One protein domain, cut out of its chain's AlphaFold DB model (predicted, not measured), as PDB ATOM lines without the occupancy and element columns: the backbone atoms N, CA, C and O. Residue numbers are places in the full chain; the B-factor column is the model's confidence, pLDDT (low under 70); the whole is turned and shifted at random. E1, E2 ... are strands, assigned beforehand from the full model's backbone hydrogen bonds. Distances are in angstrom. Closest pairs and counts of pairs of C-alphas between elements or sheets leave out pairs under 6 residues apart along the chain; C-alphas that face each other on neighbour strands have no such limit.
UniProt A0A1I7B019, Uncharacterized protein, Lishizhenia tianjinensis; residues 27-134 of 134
ATOM      1  N   TYR A  27       3.152 -40.327  41.725       85.75
ATOM      2  CA  TYR A  27       4.509 -39.941  41.362       85.75
ATOM      3  C   TYR A  27       4.857 -40.476  39.983       85.75
ATOM      4  O   TYR A  27       4.777 -41.677  39.720       85.75
ATOM      5  N   MET A  28       5.296 -39.572  39.118       87.00
ATOM      6  CA  MET A  28       5.984 -39.910  37.887       87.00
ATOM      7  C   MET A  28       7.462 -40.114  38.185       87.00
ATOM      8  O   MET A  28       8.102 -39.236  38.765       87.00
ATOM      9  N   VAL A  29       8.016 -41.251  37.781       87.81
ATOM     10  CA  VAL A  29       9.434 -41.567  37.954       87.81
ATOM     11  C   VAL A  29      10.037 -41.913  36.604       87.81
ATOM     12  O   VAL A  29       9.647 -42.894  35.980       87.81
ATOM     13  N   PHE A  30      11.010 -41.115  36.183       87.81
ATOM     14  CA  PHE A  30      11.814 -41.319  34.991       87.81
ATOM     15  C   PHE A  30      13.144 -41.933  35.400       87.81
ATOM     16  O   PHE A  30      13.885 -41.349  36.203       87.81
ATOM     17  N   ARG A  31      13.457 -43.099  34.847       89.38
ATOM     18  CA  ARG A  31      14.711 -43.804  35.105       89.38
ATOM     19  C   ARG A  31      15.569 -43.892  33.864       89.38
ATOM     20  O   ARG A  31      15.031 -43.962  32.768       89.38
ATOM     21  N   ASP A  32      16.882 -43.917  34.037       88.69
ATOM     22  CA  ASP A  32      17.814 -44.190  32.945       88.69
ATOM     23  C   ASP A  32      17.848 -45.689  32.579       88.69
ATOM     24  O   ASP A  32      17.167 -46.531  33.172       88.69
ATOM     25  N   THR A  33      18.693 -46.051  31.613       87.50
ATOM     26  CA  THR A  33      18.893 -47.448  31.194       87.50
ATOM     27  C   THR A  33      19.512 -48.346  32.272       87.50
ATOM     28  O   THR A  33      19.469 -49.566  32.137       87.50
ATOM     29  N   ASN A  34      20.093 -47.769  33.328       90.06
ATOM     30  CA  ASN A  34      20.637 -48.482  34.486       90.06
ATOM     31  C   ASN A  34      19.632 -48.570  35.647       90.06
ATOM     32  O   ASN A  34      19.981 -49.082  36.712       90.06
ATOM     33  N   ASN A  35      18.384 -48.125  35.439       85.44
ATOM     34  CA  ASN A  35      17.312 -48.067  36.432       85.44
ATOM     35  C   ASN A  35      17.529 -47.019  37.550       85.44
ATOM     36  O   ASN A  35      16.817 -47.028  38.566       85.44
ATOM     37  N   GLU A  36      18.481 -46.098  37.373       90.56
ATOM     38  CA  GLU A  36      18.713 -44.969  38.274       90.56
ATOM     39  C   GLU A  36      17.656 -43.882  38.056       90.56
ATOM     40  O   GLU A  36      17.252 -43.605  36.931       90.56
ATOM     41  N   ILE A  37      17.182 -43.262  39.141       88.88
ATOM     42  CA  ILE A  37      16.163 -42.206  39.060       88.88
ATOM     43  C   ILE A  37      16.811 -40.935  38.510       88.88
ATOM     44  O   ILE A  37      17.631 -40.315  39.184       88.88
ATOM     45  N   LEU A  38      16.381 -40.517  37.320       84.81
ATOM     46  CA  LEU A  38      16.751 -39.237  36.721       84.81
ATOM     47  C   LEU A  38      15.835 -38.123  37.230       84.81
ATOM     48  O   LEU A  38      16.287 -37.062  37.677       84.81
ATOM     49  N   ILE A  39      14.523 -38.367  37.160       84.75
ATOM     50  CA  ILE A  39      13.495 -37.391  37.516       84.75
ATOM     51  C   ILE A  39      12.375 -38.067  38.299       84.75
ATOM     52  O   ILE A  39      11.904 -39.131  37.921       84.75
ATOM     53  N   SER A  40      11.939 -37.438  39.389       87.50
ATOM     54  CA  SER A  40      10.676 -37.741  40.060       87.50
ATOM     55  C   SER A  40       9.835 -36.472  40.152       87.50
ATOM     56  O   SER A  40      10.381 -35.429  40.518       87.50
ATOM     57  N   GLU A  41       8.547 -36.572  39.841       86.69
ATOM     58  CA  GLU A  41       7.605 -35.452  39.825       86.69
ATOM     59  C   GLU A  41       6.260 -35.890  40.414       86.69
ATOM     60  O   GLU A  41       5.776 -36.983  40.122       86.69
ATOM     61  N   GLU A  42       5.661 -35.042  41.246       87.69
ATOM     62  CA  GLU A  42       4.289 -35.241  41.709       87.69
ATOM     63  C   GLU A  42       3.328 -34.903  40.567       87.69
ATOM     64  O   GLU A  42       3.452 -33.864  39.914       87.69
ATOM     65  N   ALA A  43       2.356 -35.768  40.314       84.94
ATOM     66  CA  ALA A  43       1.357 -35.564  39.286       84.94
ATOM     67  C   ALA A  43      -0.045 -35.870  39.813       84.94
ATOM     68  O   ALA A  43      -0.268 -36.796  40.590       84.94
ATOM     69  N   LYS A  44      -1.026 -35.105  39.337       85.00
ATOM     70  CA  LYS A  44      -2.438 -35.477  39.427       85.00
ATOM     71  C   LYS A  44      -2.826 -36.164  38.127       85.00
ATOM     72  O   LYS A  44      -2.724 -35.561  37.059       85.00
ATOM     73  N   VAL A  45      -3.292 -37.404  38.224       79.94
ATOM     74  CA  VAL A  45      -3.775 -38.173  37.074       79.94
ATOM     75  C   VAL A  45      -5.291 -38.261  37.132       79.94
ATOM     76  O   VAL A  45      -5.885 -38.483  38.183       79.94
ATOM     77  N   THR A  46      -5.950 -38.039  36.001       79.00
ATOM     78  CA  THR A  46      -7.405 -38.144  35.891       79.00
ATOM     79  C   THR A  46      -7.755 -38.888  34.614       79.00
ATOM     80  O   THR A  46      -7.417 -38.443  33.516       79.00
ATOM     81  N   GLU A  47      -8.451 -40.018  34.743       76.50
ATOM     82  CA  GLU A  47      -9.071 -40.669  33.589       76.50
ATOM     83  C   GLU A  47     -10.218 -39.780  33.097       76.50
ATOM     84  O   GLU A  47     -11.211 -39.580  33.799       76.50
ATOM     85  N   HIS A  48     -10.068 -39.198  31.907       72.75
ATOM     86  CA  HIS A  48     -11.101 -38.345  31.323       72.75
ATOM     87  C   HIS A  48     -12.076 -39.162  30.474       72.75
ATOM     88  O   HIS A  48     -13.290 -38.973  30.540       72.75
ATOM     89  N   THR A  49     -11.540 -40.096  29.688       77.88
ATOM     90  CA  THR A  49     -12.305 -41.090  28.928       77.88
ATOM     91  C   THR A  49     -11.526 -42.403  28.894       77.88
ATOM     92  O   THR A  49     -10.333 -42.423  29.178       77.88
ATOM     93  N   ASN A  50     -12.140 -43.478  28.394       75.94
ATOM     94  CA  ASN A  50     -11.450 -44.750  28.139       75.94
ATOM     95  C   ASN A  50     -10.319 -44.671  27.083       75.94
ATOM     96  O   ASN A  50      -9.687 -45.690  26.785       75.94
ATOM     97  N   LYS A  51     -10.110 -43.490  26.486       83.25
ATOM     98  CA  LYS A  51      -9.081 -43.185  25.491       83.25
ATOM     99  C   LYS A  51      -8.137 -42.055  25.889       83.25
ATOM    100  O   LYS A  51      -7.168 -41.860  25.175       83.25
ATOM    101  N   ILE A  52      -8.414 -41.305  26.959       82.81
ATOM    102  CA  ILE A  52      -7.629 -40.119  27.330       82.81
ATOM    103  C   ILE A  52      -7.370 -40.118  28.834       82.81
ATOM    104  O   ILE A  52      -8.316 -40.041  29.627       82.81
ATOM    105  N   PHE A  53      -6.089 -40.105  29.200       82.94
ATOM    106  CA  PHE A  53      -5.613 -39.750  30.533       82.94
ATOM    107  C   PHE A  53      -5.105 -38.320  30.542       82.94
ATOM    108  O   PHE A  53      -4.341 -37.924  29.669       82.94
ATOM    109  N   LEU A  54      -5.514 -37.556  31.548       85.69
ATOM    110  CA  LEU A  54      -4.988 -36.227  31.818       85.69
ATOM    111  C   LEU A  54      -3.951 -36.324  32.932       85.69
ATOM    112  O   LEU A  54      -4.221 -36.932  33.968       85.69
ATOM    113  N   ILE A  55      -2.789 -35.715  32.719       85.31
ATOM    114  CA  ILE A  55      -1.673 -35.704  33.663       85.31
ATOM    115  C   ILE A  55      -1.305 -34.255  33.939       85.31
ATOM    116  O   ILE A  55      -0.871 -33.531  33.045       85.31
ATOM    117  N   LYS A  56      -1.463 -33.831  35.189       88.19
ATOM    118  CA  LYS A  56      -1.055 -32.505  35.633       88.19
ATOM    119  C   LYS A  56       0.154 -32.610  36.551       88.19
ATOM    120  O   LYS A  56       0.013 -33.057  37.683       88.19
ATOM    121  N   THR A  57       1.311 -32.185  36.062       85.75
ATOM    122  CA  THR A  57       2.581 -32.138  36.801       85.75
ATOM    123  C   THR A  57       2.585 -30.979  37.802       85.75
ATOM    124  O   THR A  57       2.052 -29.899  37.526       85.75
ATOM    125  N   GLY A  58       3.163 -31.193  38.984       79.75
ATOM    126  CA  GLY A  58       3.222 -30.195  40.055       79.75
ATOM    127  C   GLY A  58       4.098 -28.987  39.709       79.75
ATOM    128  O   GLY A  58       3.754 -27.852  40.042       79.75
ATOM    129  N   SER A  59       5.197 -29.216  38.993       77.12
ATOM    130  CA  SER A  59       6.271 -28.247  38.774       77.12
ATOM    131  C   SER A  59       5.938 -27.084  37.837       77.12
ATOM    132  O   SER A  59       6.384 -25.962  38.075       77.12
ATOM    133  N   ASN A  60       5.137 -27.309  36.796       71.81
ATOM    134  CA  ASN A  60       4.682 -26.282  35.843       71.81
ATOM    135  C   ASN A  60       3.157 -26.120  35.814       71.81
ATOM    136  O   ASN A  60       2.656 -25.258  35.093       71.81
ATOM    137  N   ASN A  61       2.400 -26.916  36.584       73.94
ATOM    138  CA  ASN A  61       0.936 -26.997  36.494       73.94
ATOM    139  C   ASN A  61       0.418 -27.277  35.069       73.94
ATOM    140  O   ASN A  61      -0.753 -27.000  34.778       73.94
ATOM    141  N   GLN A  62       1.263 -27.815  34.191       79.81
ATOM    142  CA  GLN A  62       0.915 -28.075  32.805       79.81
ATOM    143  C   GLN A  62      -0.003 -29.281  32.711       79.81
ATOM    144  O   GLN A  62       0.175 -30.282  33.403       79.81
ATOM    145  N   LEU A  63      -1.018 -29.156  31.862       82.44
ATOM    146  CA  LEU A  63      -1.921 -30.247  31.550       82.44
ATOM    147  C   LEU A  63      -1.367 -30.998  30.340       82.44
ATOM    148  O   LEU A  63      -1.443 -30.506  29.218       82.44
ATOM    149  N   ASN A  64      -0.830 -32.181  30.594       88.69
ATOM    150  CA  ASN A  64      -0.403 -33.146  29.592       88.69
ATOM    151  C   ASN A  64      -1.515 -34.186  29.394       88.69
ATOM    152  O   ASN A  64      -2.402 -34.335  30.247       88.69
ATOM    153  N   TYR A  65      -1.480 -34.924  28.287       86.94
ATOM    154  CA  TYR A  65      -2.415 -36.022  28.066       86.94
ATOM    155  C   TYR A  65      -1.734 -37.228  27.425       86.94
ATOM    156  O   TYR A  65      -0.818 -37.080  26.623       86.94
ATOM    157  N   LEU A  66      -2.219 -38.420  27.773       87.62
ATOM    158  CA  LEU A  66      -1.900 -39.660  27.073       87.62
ATOM    159  C   LEU A  66      -3.157 -40.156  26.359       87.62
ATOM    160  O   LEU A  66      -4.223 -40.262  26.976       87.62
ATOM    161  N   GLU A  67      -3.036 -40.469  25.075       90.50
ATOM    162  CA  GLU A  67      -4.085 -41.062  24.251       90.50
ATOM    163  C   GLU A  67      -3.872 -42.569  24.096       90.50
ATOM    164  O   GLU A  67      -2.747 -43.064  24.070       90.50
ATOM    165  N   ARG A  68      -4.967 -43.328  24.022       87.25
ATOM    166  CA  ARG A  68      -4.898 -44.771  23.819       87.25
ATOM    167  C   ARG A  68      -4.817 -45.128  22.337       87.25
ATOM    168  O   ARG A  68      -5.833 -45.090  21.643       87.25
ATOM    169  N   GLU A  69      -3.659 -45.615  21.907       88.75
ATOM    170  CA  GLU A  69      -3.386 -46.088  20.549       88.75
ATOM    171  C   GLU A  69      -2.948 -47.556  20.575       88.75
ATOM    172  O   GLU A  69      -2.069 -47.942  21.341       88.75
ATOM    173  N   ASP A  70      -3.620 -48.415  19.801       86.88
ATOM    174  CA  ASP A  70      -3.300 -49.848  19.664       86.88
ATOM    175  C   ASP A  70      -3.081 -50.614  20.986       86.88
ATOM    176  O   ASP A  70      -2.328 -51.583  21.077       86.88
ATOM    177  N   GLY A  71      -3.804 -50.209  22.033       81.25
ATOM    178  CA  GLY A  71      -3.743 -50.830  23.357       81.25
ATOM    179  C   GLY A  71      -2.699 -50.231  24.302       81.25
ATOM    180  O   GLY A  71      -2.712 -50.603  25.475       81.25
ATOM    181  N   LYS A  72      -1.893 -49.278  23.833       84.12
ATOM    182  CA  LYS A  72      -0.889 -48.533  24.599       84.12
ATOM    183  C   LYS A  72      -1.341 -47.099  24.855       84.12
ATOM    184  O   LYS A  72      -2.230 -46.600  24.174       84.12
ATOM    185  N   TRP A  73      -0.753 -46.459  25.856       85.56
ATOM    186  CA  TRP A  73      -0.961 -45.042  26.155       85.56
ATOM    187  C   TRP A  73       0.219 -44.245  25.631       85.56
ATOM    188  O   TRP A  73       1.329 -44.441  26.112       85.56
ATOM    189  N   VAL A  74      -0.015 -43.372  24.662       89.19
ATOM    190  CA  VAL A  74       1.024 -42.576  24.009       89.19
ATOM    191  C   VAL A  74       0.786 -41.090  24.222       89.19
ATOM    192  O   VAL A  74      -0.359 -40.644  24.294       89.19
ATOM    193  N   GLY A  75       1.851 -40.309  24.333       89.88
ATOM    194  CA  GLY A  75       1.748 -38.857  24.411       89.88
ATOM    195  C   GLY A  75       3.068 -38.193  24.759       89.88
ATOM    196  O   GLY A  75       4.097 -38.857  24.863       89.88
ATOM    197  N   GLU A  76       3.013 -36.881  24.953       88.62
ATOM    198  CA  GLU A  76       4.151 -36.079  25.390       88.62
ATOM    199  C   GLU A  76       3.894 -35.565  26.809       88.62
ATOM    200  O   GLU A  76       2.771 -35.173  27.149       88.62
ATOM    201  N   ILE A  77       4.928 -35.578  27.648       86.69
ATOM    202  CA  ILE A  77       4.877 -34.972  28.976       86.69
ATOM    203  C   ILE A  77       5.986 -33.940  29.115       86.69
ATOM    204  O   ILE A  77       7.154 -34.238  28.880       86.69
ATOM    205  N   GLU A  78       5.614 -32.744  29.558       85.56
ATOM    206  CA  GLU A  78       6.544 -31.666  29.874       85.56
ATOM    207  C   GLU A  78       6.716 -31.522  31.391       85.56
ATOM    208  O   GLU A  78       5.750 -31.305  32.133       85.56
ATOM    209  N   VAL A  79       7.965 -31.592  31.855       84.69
ATOM    210  CA  VAL A  79       8.339 -31.366  33.257       84.69
ATOM    211  C   VAL A  79       9.263 -30.159  33.344       84.69
ATOM    212  O   VAL A  79      10.329 -30.133  32.729       84.69
ATOM    213  N   TYR A  80       8.890 -29.177  34.162       82.44
ATOM    214  CA  TYR A  80       9.763 -28.051  34.474       82.44
ATOM    215  C   TYR A  80      10.603 -28.337  35.717       82.44
ATOM    216  O   TYR A  80      10.096 -28.801  36.736       82.44
ATOM    217  N   ARG A  81      11.893 -28.009  35.675       76.38
ATOM    218  CA  ARG A  81      12.741 -27.960  36.869       76.38
ATOM    219  C   ARG A  81      13.374 -26.590  36.987       76.38
ATOM    220  O   ARG A  81      14.172 -26.170  36.147       76.38
ATOM    221  N   GLN A  82      13.039 -25.905  38.075       67.88
ATOM    222  CA  GLN A  82      13.608 -24.602  38.381       67.88
ATOM    223  C   GLN A  82      15.142 -24.690  38.430       67.88
ATOM    224  O   GLN A  82      15.694 -25.531  39.139       67.88
ATOM    225  N   ASN A  83      15.821 -23.804  37.695       65.06
ATOM    226  CA  ASN A  83      17.285 -23.764  37.539       65.06
ATOM    227  C   ASN A  83      17.912 -24.979  36.824       65.06
ATOM    228  O   ASN A  83      19.120 -25.176  36.930       65.06
ATOM    229  N   SER A  84      17.125 -25.818  36.142       69.75
ATOM    230  CA  SER A  84      17.649 -26.954  35.361       69.75
ATOM    231  C   SER A  84      17.067 -27.038  33.952       69.75
ATOM    232  O   SER A  84      17.741 -27.549  33.068       69.75
ATOM    233  N   GLY A  85      15.865 -26.496  33.720       75.69
ATOM    234  CA  GLY A  85      15.277 -26.410  32.384       75.69
ATOM    235  C   GLY A  85      13.952 -27.144  32.225       75.69
ATOM    236  O   GLY A  85      13.318 -27.540  33.209       75.69
ATOM    237  N   TYR A  86      13.535 -27.287  30.973       78.56
ATOM    238  CA  TYR A  86      12.352 -28.040  30.571       78.56
ATOM    239  C   TYR A  86      12.764 -29.398  30.014       78.56
ATOM    240  O   TYR A  86      13.734 -29.514  29.264       78.56
ATOM    241  N   TYR A  87      12.022 -30.426  30.410       81.94
ATOM    242  CA  TYR A  87      12.212 -31.796  29.964       81.94
ATOM    243  C   TYR A  87      10.966 -32.218  29.197       81.94
ATOM    244  O   TYR A  87       9.874 -32.228  29.768       81.94
ATOM    245  N   TYR A  88      11.149 -32.570  27.931       84.06
ATOM    246  CA  TYR A  88      10.098 -33.063  27.048       84.06
ATOM    247  C   TYR A  88      10.260 -34.563  26.894       84.06
ATOM    248  O   TYR A  88      11.356 -35.021  26.576       84.06
ATOM    249  N   PHE A  89       9.196 -35.319  27.135       83.06
ATOM    250  CA  PHE A  89       9.219 -36.774  27.113       83.06
ATOM    251  C   PHE A  89       8.159 -37.308  26.160       83.06
ATOM    252  O   PHE A  89       6.976 -37.218  26.471       83.06
ATOM    253  N   ASP A  90       8.581 -37.937  25.067       85.38
ATOM    254  CA  ASP A  90       7.746 -38.862  24.307       85.38
ATOM    255  C   ASP A  90       7.564 -40.126  25.138       85.38
ATOM    256  O   ASP A  90       8.545 -40.739  25.560       85.38
ATOM    257  N   VAL A  91       6.320 -40.511  25.386       84.75
ATOM    258  CA  VAL A  91       5.959 -41.580  26.313       84.75
ATOM    259  C   VAL A  91       5.087 -42.603  25.606       84.75
ATOM    260  O   VAL A  91       4.106 -42.250  24.959       84.75
ATOM    261  N   GLU A  92       5.399 -43.882  25.808       85.44
ATOM    262  CA  GLU A  92       4.533 -45.009  25.469       85.44
ATOM    263  C   GLU A  92       4.429 -45.932  26.689       85.44
ATOM    264  O   GLU A  92       5.438 -46.501  27.101       85.44
ATOM    265  N   LEU A  93       3.232 -46.095  27.263       80.94
ATOM    266  CA  LEU A  93       2.979 -46.933  28.438       80.94
ATOM    267  C   LEU A  93       2.090 -48.140  28.121       80.94
ATOM    268  O   LEU A  93       1.013 -48.019  27.527       80.94
ATOM    269  N   GLU A  94       2.490 -49.306  28.620       76.38
ATOM    270  CA  GLU A  94       1.655 -50.503  28.681       76.38
ATOM    271  C   GLU A  94       0.906 -50.509  30.029       76.38
ATOM    272  O   GLU A  94       1.485 -50.700  31.097       76.38
ATOM    273  N   GLY A  95      -0.400 -50.217  30.012       63.53
ATOM    274  CA  GLY A  95      -1.174 -49.961  31.237       63.53
ATOM    275  C   GLY A  95      -2.051 -51.128  31.713       63.53
ATOM    276  O   GLY A  95      -2.817 -51.698  30.933       63.53
ATOM    277  N   LYS A  96      -2.041 -51.402  33.030       58.06
ATOM    278  CA  LYS A  96      -3.053 -52.210  33.738       58.06
ATOM    279  C   LYS A  96      -3.594 -51.432  34.942       58.06
ATOM    280  O   LYS A  96      -2.996 -51.430  36.012       58.06
ATOM    281  N   ALA A  97      -4.779 -50.845  34.799       56.09
ATOM    282  CA  ALA A  97      -5.486 -50.244  35.926       56.09
ATOM    283  C   ALA A  97      -6.162 -51.337  36.779       56.09
ATOM    284  O   ALA A  97      -7.173 -51.902  36.362       56.09
ATOM    285  N   ALA A  98      -5.550 -51.670  37.925       43.19
ATOM    286  CA  ALA A  98      -6.173 -52.074  39.203       43.19
ATOM    287  C   ALA A  98      -5.154 -52.817  40.097       43.19
ATOM    288  O   ALA A  98      -4.865 -53.994  39.860       43.19
ATOM    289  N   GLY A  99      -4.651 -52.137  41.141       48.34
ATOM    290  CA  GLY A  99      -3.822 -52.727  42.209       48.34
ATOM    291  C   GLY A  99      -2.559 -51.956  42.630       48.34
ATOM    292  O   GLY A  99      -1.944 -52.367  43.610       48.34
ATOM    293  N   ARG A 100      -2.254 -50.833  41.956       60.03
ATOM    294  CA  ARG A 100      -1.112 -49.900  42.141       60.03
ATOM    295  C   ARG A 100       0.189 -50.283  41.412       60.03
ATOM    296  O   ARG A 100       0.413 -51.439  41.073       60.03
ATOM    297  N   THR A 101       1.000 -49.253  41.156       56.91
ATOM    298  CA  THR A 101       1.687 -48.957  39.878       56.91
ATOM    299  C   THR A 101       0.690 -48.915  38.720       56.91
ATOM    300  O   THR A 101       0.130 -49.928  38.314       56.91
ATOM    301  N   ILE A 102       0.402 -47.704  38.248       67.25
ATOM    302  CA  ILE A 102      -0.753 -47.417  37.394       67.25
ATOM    303  C   ILE A 102      -0.397 -47.634  35.918       67.25
ATOM    304  O   ILE A 102      -1.226 -48.157  35.173       67.25
ATOM    305  N   MET A 103       0.834 -47.311  35.500       74.62
ATOM    306  CA  MET A 103       1.355 -47.547  34.146       74.62
ATOM    307  C   MET A 103       2.890 -47.584  34.145       74.62
ATOM    308  O   MET A 103       3.518 -46.860  34.921       74.62
ATOM    309  N   GLU A 104       3.483 -48.378  33.252       80.62
ATOM    310  CA  GLU A 104       4.927 -48.394  32.981       80.62
ATOM    311  C   GLU A 104       5.178 -48.382  31.475       80.62
ATOM    312  O   GLU A 104       4.374 -48.904  30.699       80.62
ATOM    313  N   GLY A 105       6.302 -47.815  31.056       79.62
ATOM    314  CA  GLY A 105       6.713 -47.884  29.664       79.62
ATOM    315  C   GLY A 105       7.998 -47.140  29.371       79.62
ATOM    316  O   GLY A 105       8.772 -46.835  30.278       79.62
ATOM    317  N   SER A 106       8.252 -46.895  28.093       81.25
ATOM    318  CA  SER A 106       9.485 -46.261  27.638       81.25
ATOM    319  C   SER A 106       9.264 -44.783  27.381       81.25
ATOM    320  O   SER A 106       8.199 -44.378  26.911       81.25
ATOM    321  N   PHE A 107      10.294 -43.991  27.669       83.50
ATOM    322  CA  PHE A 107      10.343 -42.610  27.229       83.50
ATOM    323  C   PHE A 107      11.634 -42.308  26.482       83.50
ATOM    324  O   PHE A 107      12.702 -42.849  26.795       83.50
ATOM    325  N   SER A 108      11.536 -41.387  25.534       81.38
ATOM    326  CA  SER A 108      12.670 -40.653  24.986       81.38
ATOM    327  C   SER A 108      12.381 -39.167  25.063       81.38
ATOM    328  O   SER A 108      11.227 -38.768  25.005       81.38
ATOM    329  N   GLY A 109      13.404 -38.342  25.234       78.12
ATOM    330  CA  GLY A 109      13.147 -36.934  25.481       78.12
ATOM    331  C   GLY A 109      14.296 -36.011  25.170       78.12
ATOM    332  O   GLY A 109      15.428 -36.457  24.989       78.12
ATOM    333  N   GLN A 110      13.985 -34.723  25.143       79.50
ATOM    334  CA  GLN A 110      14.930 -33.632  24.982       79.50
ATOM    335  C   GLN A 110      14.958 -32.792  26.262       79.50
ATOM    336  O   GLN A 110      13.912 -32.531  26.857       79.50
ATOM    337  N   VAL A 111      16.151 -32.366  26.680       78.00
ATOM    338  CA  VAL A 111      16.324 -31.435  27.804       78.00
ATOM    339  C   VAL A 111      16.829 -30.098  27.287       78.00
ATOM    340  O   VAL A 111      17.888 -30.053  26.661       78.00
ATOM    341  N   ASP A 112      16.097 -29.028  27.589       79.56
ATOM    342  CA  ASP A 112      16.483 -27.655  27.272       79.56
ATOM    343  C   ASP A 112      16.770 -26.882  28.560       79.56
ATOM    344  O   ASP A 112      15.874 -26.638  29.372       79.56
ATOM    345  N   GLU A 113      18.027 -26.481  28.753       74.38
ATOM    346  CA  GLU A 113      18.466 -25.761  29.949       74.38
ATOM    347  C   GLU A 113      17.989 -24.293  29.932       74.38
ATOM    348  O   GLU A 113      18.108 -23.579  28.930       74.38
ATOM    349  N   LEU A 114      17.438 -23.833  31.061       70.31
ATOM    350  CA  LEU A 114      17.001 -22.449  31.264       70.31
ATOM    351  C   LEU A 114      17.984 -21.726  32.194       70.31
ATOM    352  O   LEU A 114      18.032 -22.015  33.392       70.31
ATOM    353  N   LEU A 115      18.714 -20.740  31.666       70.00
ATOM    354  CA  LEU A 115      19.652 -19.902  32.417       70.00
ATOM    355  C   LEU A 115      19.256 -18.427  32.301       70.00
ATOM    356  O   LEU A 115      19.167 -17.881  31.205       70.00
ATOM    357  N   ASN A 116      19.058 -17.752  33.440       74.25
ATOM    358  CA  ASN A 116      18.675 -16.330  33.499       74.25
ATOM    359  C   ASN A 116      17.477 -15.990  32.587       74.25
ATOM    360  O   ASN A 116      17.562 -15.063  31.780       74.25
ATOM    361  N   ASP A 117      16.402 -16.778  32.669       71.38
ATOM    362  CA  ASP A 117      15.188 -16.646  31.846       71.38
ATOM    363  C   ASP A 117      15.416 -16.762  30.323       71.38
ATOM    364  O   ASP A 117      14.571 -16.355  29.528       71.38
ATOM    365  N   ASN A 118      16.548 -17.337  29.897       73.75
ATOM    366  CA  ASN A 118      16.848 -17.634  28.500       73.75
ATOM    367  C   ASN A 118      17.124 -19.130  28.325       73.75
ATOM    368  O   ASN A 118      17.882 -19.724  29.093       73.75
ATOM    369  N   TYR A 119      16.524 -19.737  27.300       71.06
ATOM    370  CA  TYR A 119      16.841 -21.108  26.904       71.06
ATOM    371  C   TYR A 119      18.232 -21.126  26.270       71.06
ATOM    372  O   TYR A 119      18.434 -20.588  25.178       71.06
ATOM    373  N   THR A 120      19.206 -21.683  26.980       68.62
ATOM    374  CA  THR A 120      20.608 -21.748  26.557       68.62
ATOM    375  C   THR A 120      21.245 -22.988  27.168       68.62
ATOM    376  O   THR A 120      21.131 -23.162  28.375       68.62
ATOM    377  N   GLY A 121      21.954 -23.801  26.384       66.50
ATOM    378  CA  GLY A 121      22.639 -25.002  26.873       66.50
ATOM    379  C   GLY A 121      22.838 -26.037  25.766       66.50
ATOM    380  O   GLY A 121      22.430 -25.812  24.624       66.50
ATOM    381  N   GLU A 122      23.487 -27.156  26.091       67.75
ATOM    382  CA  GLU A 122      23.535 -28.313  25.196       67.75
ATOM    383  C   GLU A 122      22.260 -29.134  25.361       67.75
ATOM    384  O   GLU A 122      21.978 -29.681  26.425       67.75
ATOM    385  N   THR A 123      21.501 -29.234  24.281       71.31
ATOM    386  CA  THR A 123      20.394 -30.167  24.171       71.31
ATOM    387  C   THR A 123      20.922 -31.599  24.151       71.31
ATOM    388  O   THR A 123      21.769 -31.937  23.321       71.31
ATOM    389  N   TYR A 124      20.380 -32.471  25.000       74.56
ATOM    390  CA  TYR A 124      20.702 -33.896  24.972       74.56
ATOM    391  C   TYR A 124      19.453 -34.771  24.967       74.56
ATOM    392  O   TYR A 124      18.413 -34.423  25.532       74.56
ATOM    393  N   THR A 125      19.580 -35.924  24.313       80.62
ATOM    394  CA  THR A 125      18.533 -36.940  24.284       80.62
ATOM    395  C   THR A 125      18.639 -37.821  25.517       80.62
ATOM    396  O   THR A 125      19.707 -38.349  25.827       80.62
ATOM    397  N   ILE A 126      17.517 -38.015  26.193       81.19
ATOM    398  CA  ILE A 126      17.368 -38.984  27.275       81.19
ATOM    399  C   ILE A 126      16.535 -40.159  26.797       81.19
ATOM    400  O   ILE A 126      15.668 -40.023  25.936       81.19
ATOM    401  N   SER A 127      16.820 -41.337  27.331       85.50
ATOM    402  CA  SER A 127      16.040 -42.540  27.073       85.50
ATOM    403  C   SER A 127      15.979 -43.368  28.338       85.50
ATOM    404  O   SER A 127      16.953 -43.427  29.093       85.50
ATOM    405  N   GLY A 128      14.827 -43.978  28.579       87.00
ATOM    406  CA  GLY A 128      14.562 -44.539  29.885       87.00
ATOM    407  C   GLY A 128      13.191 -45.164  30.039       87.00
ATOM    408  O   GLY A 128      12.473 -45.395  29.063       87.00
ATOM    409  N   THR A 129      12.836 -45.433  31.292       88.38
ATOM    410  CA  THR A 129      11.528 -45.970  31.669       88.38
ATOM    411  C   THR A 129      10.744 -44.986  32.525       88.38
ATOM    412  O   THR A 129      11.270 -44.414  33.481       88.38
ATOM    413  N   LEU A 130       9.479 -44.770  32.164       86.12
ATOM    414  CA  LEU A 130       8.551 -43.943  32.923       86.12
ATOM    415  C   LEU A 130       7.625 -44.864  33.710       86.12
ATOM    416  O   LEU A 130       6.983 -45.746  33.145       86.12
ATOM    417  N   GLU A 131       7.539 -44.619  35.010       86.62
ATOM    418  CA  GLU A 131       6.641 -45.301  35.934       86.62
ATOM    419  C   GLU A 131       5.681 -44.273  36.541       86.62
ATOM    420  O   GLU A 131       6.124 -43.250  37.063       86.62
ATOM    421  N   ILE A 132       4.376 -44.554  36.521       82.50
ATOM    422  CA  ILE A 132       3.369 -43.774  37.252       82.50
ATOM    423  C   ILE A 132       2.919 -44.597  38.459       82.50
ATOM    424  O   ILE A 132       2.352 -45.683  38.299       82.50
ATOM    425  N   LYS A 133       3.176 -44.097  39.670       80.38
ATOM    426  CA  LYS A 133       2.921 -44.811  40.930       80.38
ATOM    427  C   LYS A 133       1.923 -44.074  41.808       80.38
ATOM    428  O   LYS A 133       2.088 -42.882  42.018       80.38
ATOM    429  N   ASP A 134       0.943 -44.820  42.308       73.44
ATOM    430  CA  ASP A 134       0.004 -44.403  43.361       73.44
ATOM    431  C   ASP A 134       0.701 -44.238  44.720       73.44
ATOM    432  O   ASP A 134       1.690 -44.981  44.953       73.44
TER     433      ASP A 134
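What this domain is: This is residues 27 to 134 of the 134 residues of an uncharacterized protein of Lishizhenia tianjinensis (UniProt A0A1I7B019). This is a closed barrel of eight strands, wound round in chain order from E1 to E8, with E8 coming back beside E1. Its wall is made of the shorter strands E1, E3 and E4 and the longer strands E2, E5, E6, E7 and E8, these five bent, and the long link from E7 to E8 holds a short antiparallel pairing of residues 114 to 115 with residues 118 to 119. The printed part has 108 residues, all strand by class with no named helix; it is compact, with a radius of gyration of the C-alphas of 13.8 A and spans of 43 by 29 by 24 A.

Where its parts are: Find C-alpha 27 at (4.509, -39.941, 41.362), where E1 begins, residues 27 to 31. E2, residues 37 to 49, runs 30.2 A and bends by 65 degrees at residue 42. Next come E3, residues 52 to 57, and E4, residues 63 to 69. E5, residues 72 to 81, runs 27.6 A; E6, residues 85 to 95, 28.8 A; E7, residues 103 to 112, 25.9 A. E8, residues 124 to 133, runs 26.3 A to C-alpha 133 at (2.921, -44.811, 40.930).

How they stand to each other: The strands form a meander, each the antiparallel neighbour of the one before. Look for N 28 and O 41, 2.8 A, between E1 and E2, and N 44 and O 56, 2.8 A, between E2 and E3; this pairing is staggered, E1 beside residues 37 to 42 and E3 beside 43 to 49. Between E5 and E6 find N 91 and O 75, 2.8 A. E8 and E1, antiparallel at 140 degrees, close the ring with N 27 and O 133, 2.8 A. E3 and E7 are apart.

The domain as a whole: The C-alphas farthest apart, of Ala 98 and Asn 116, are 43.9 A apart. The printed part has no cut. The link from E7 to E8 is long. Look for pLDDT under 70 at residues 82 to 84, 95 to 102 and 120 to 122.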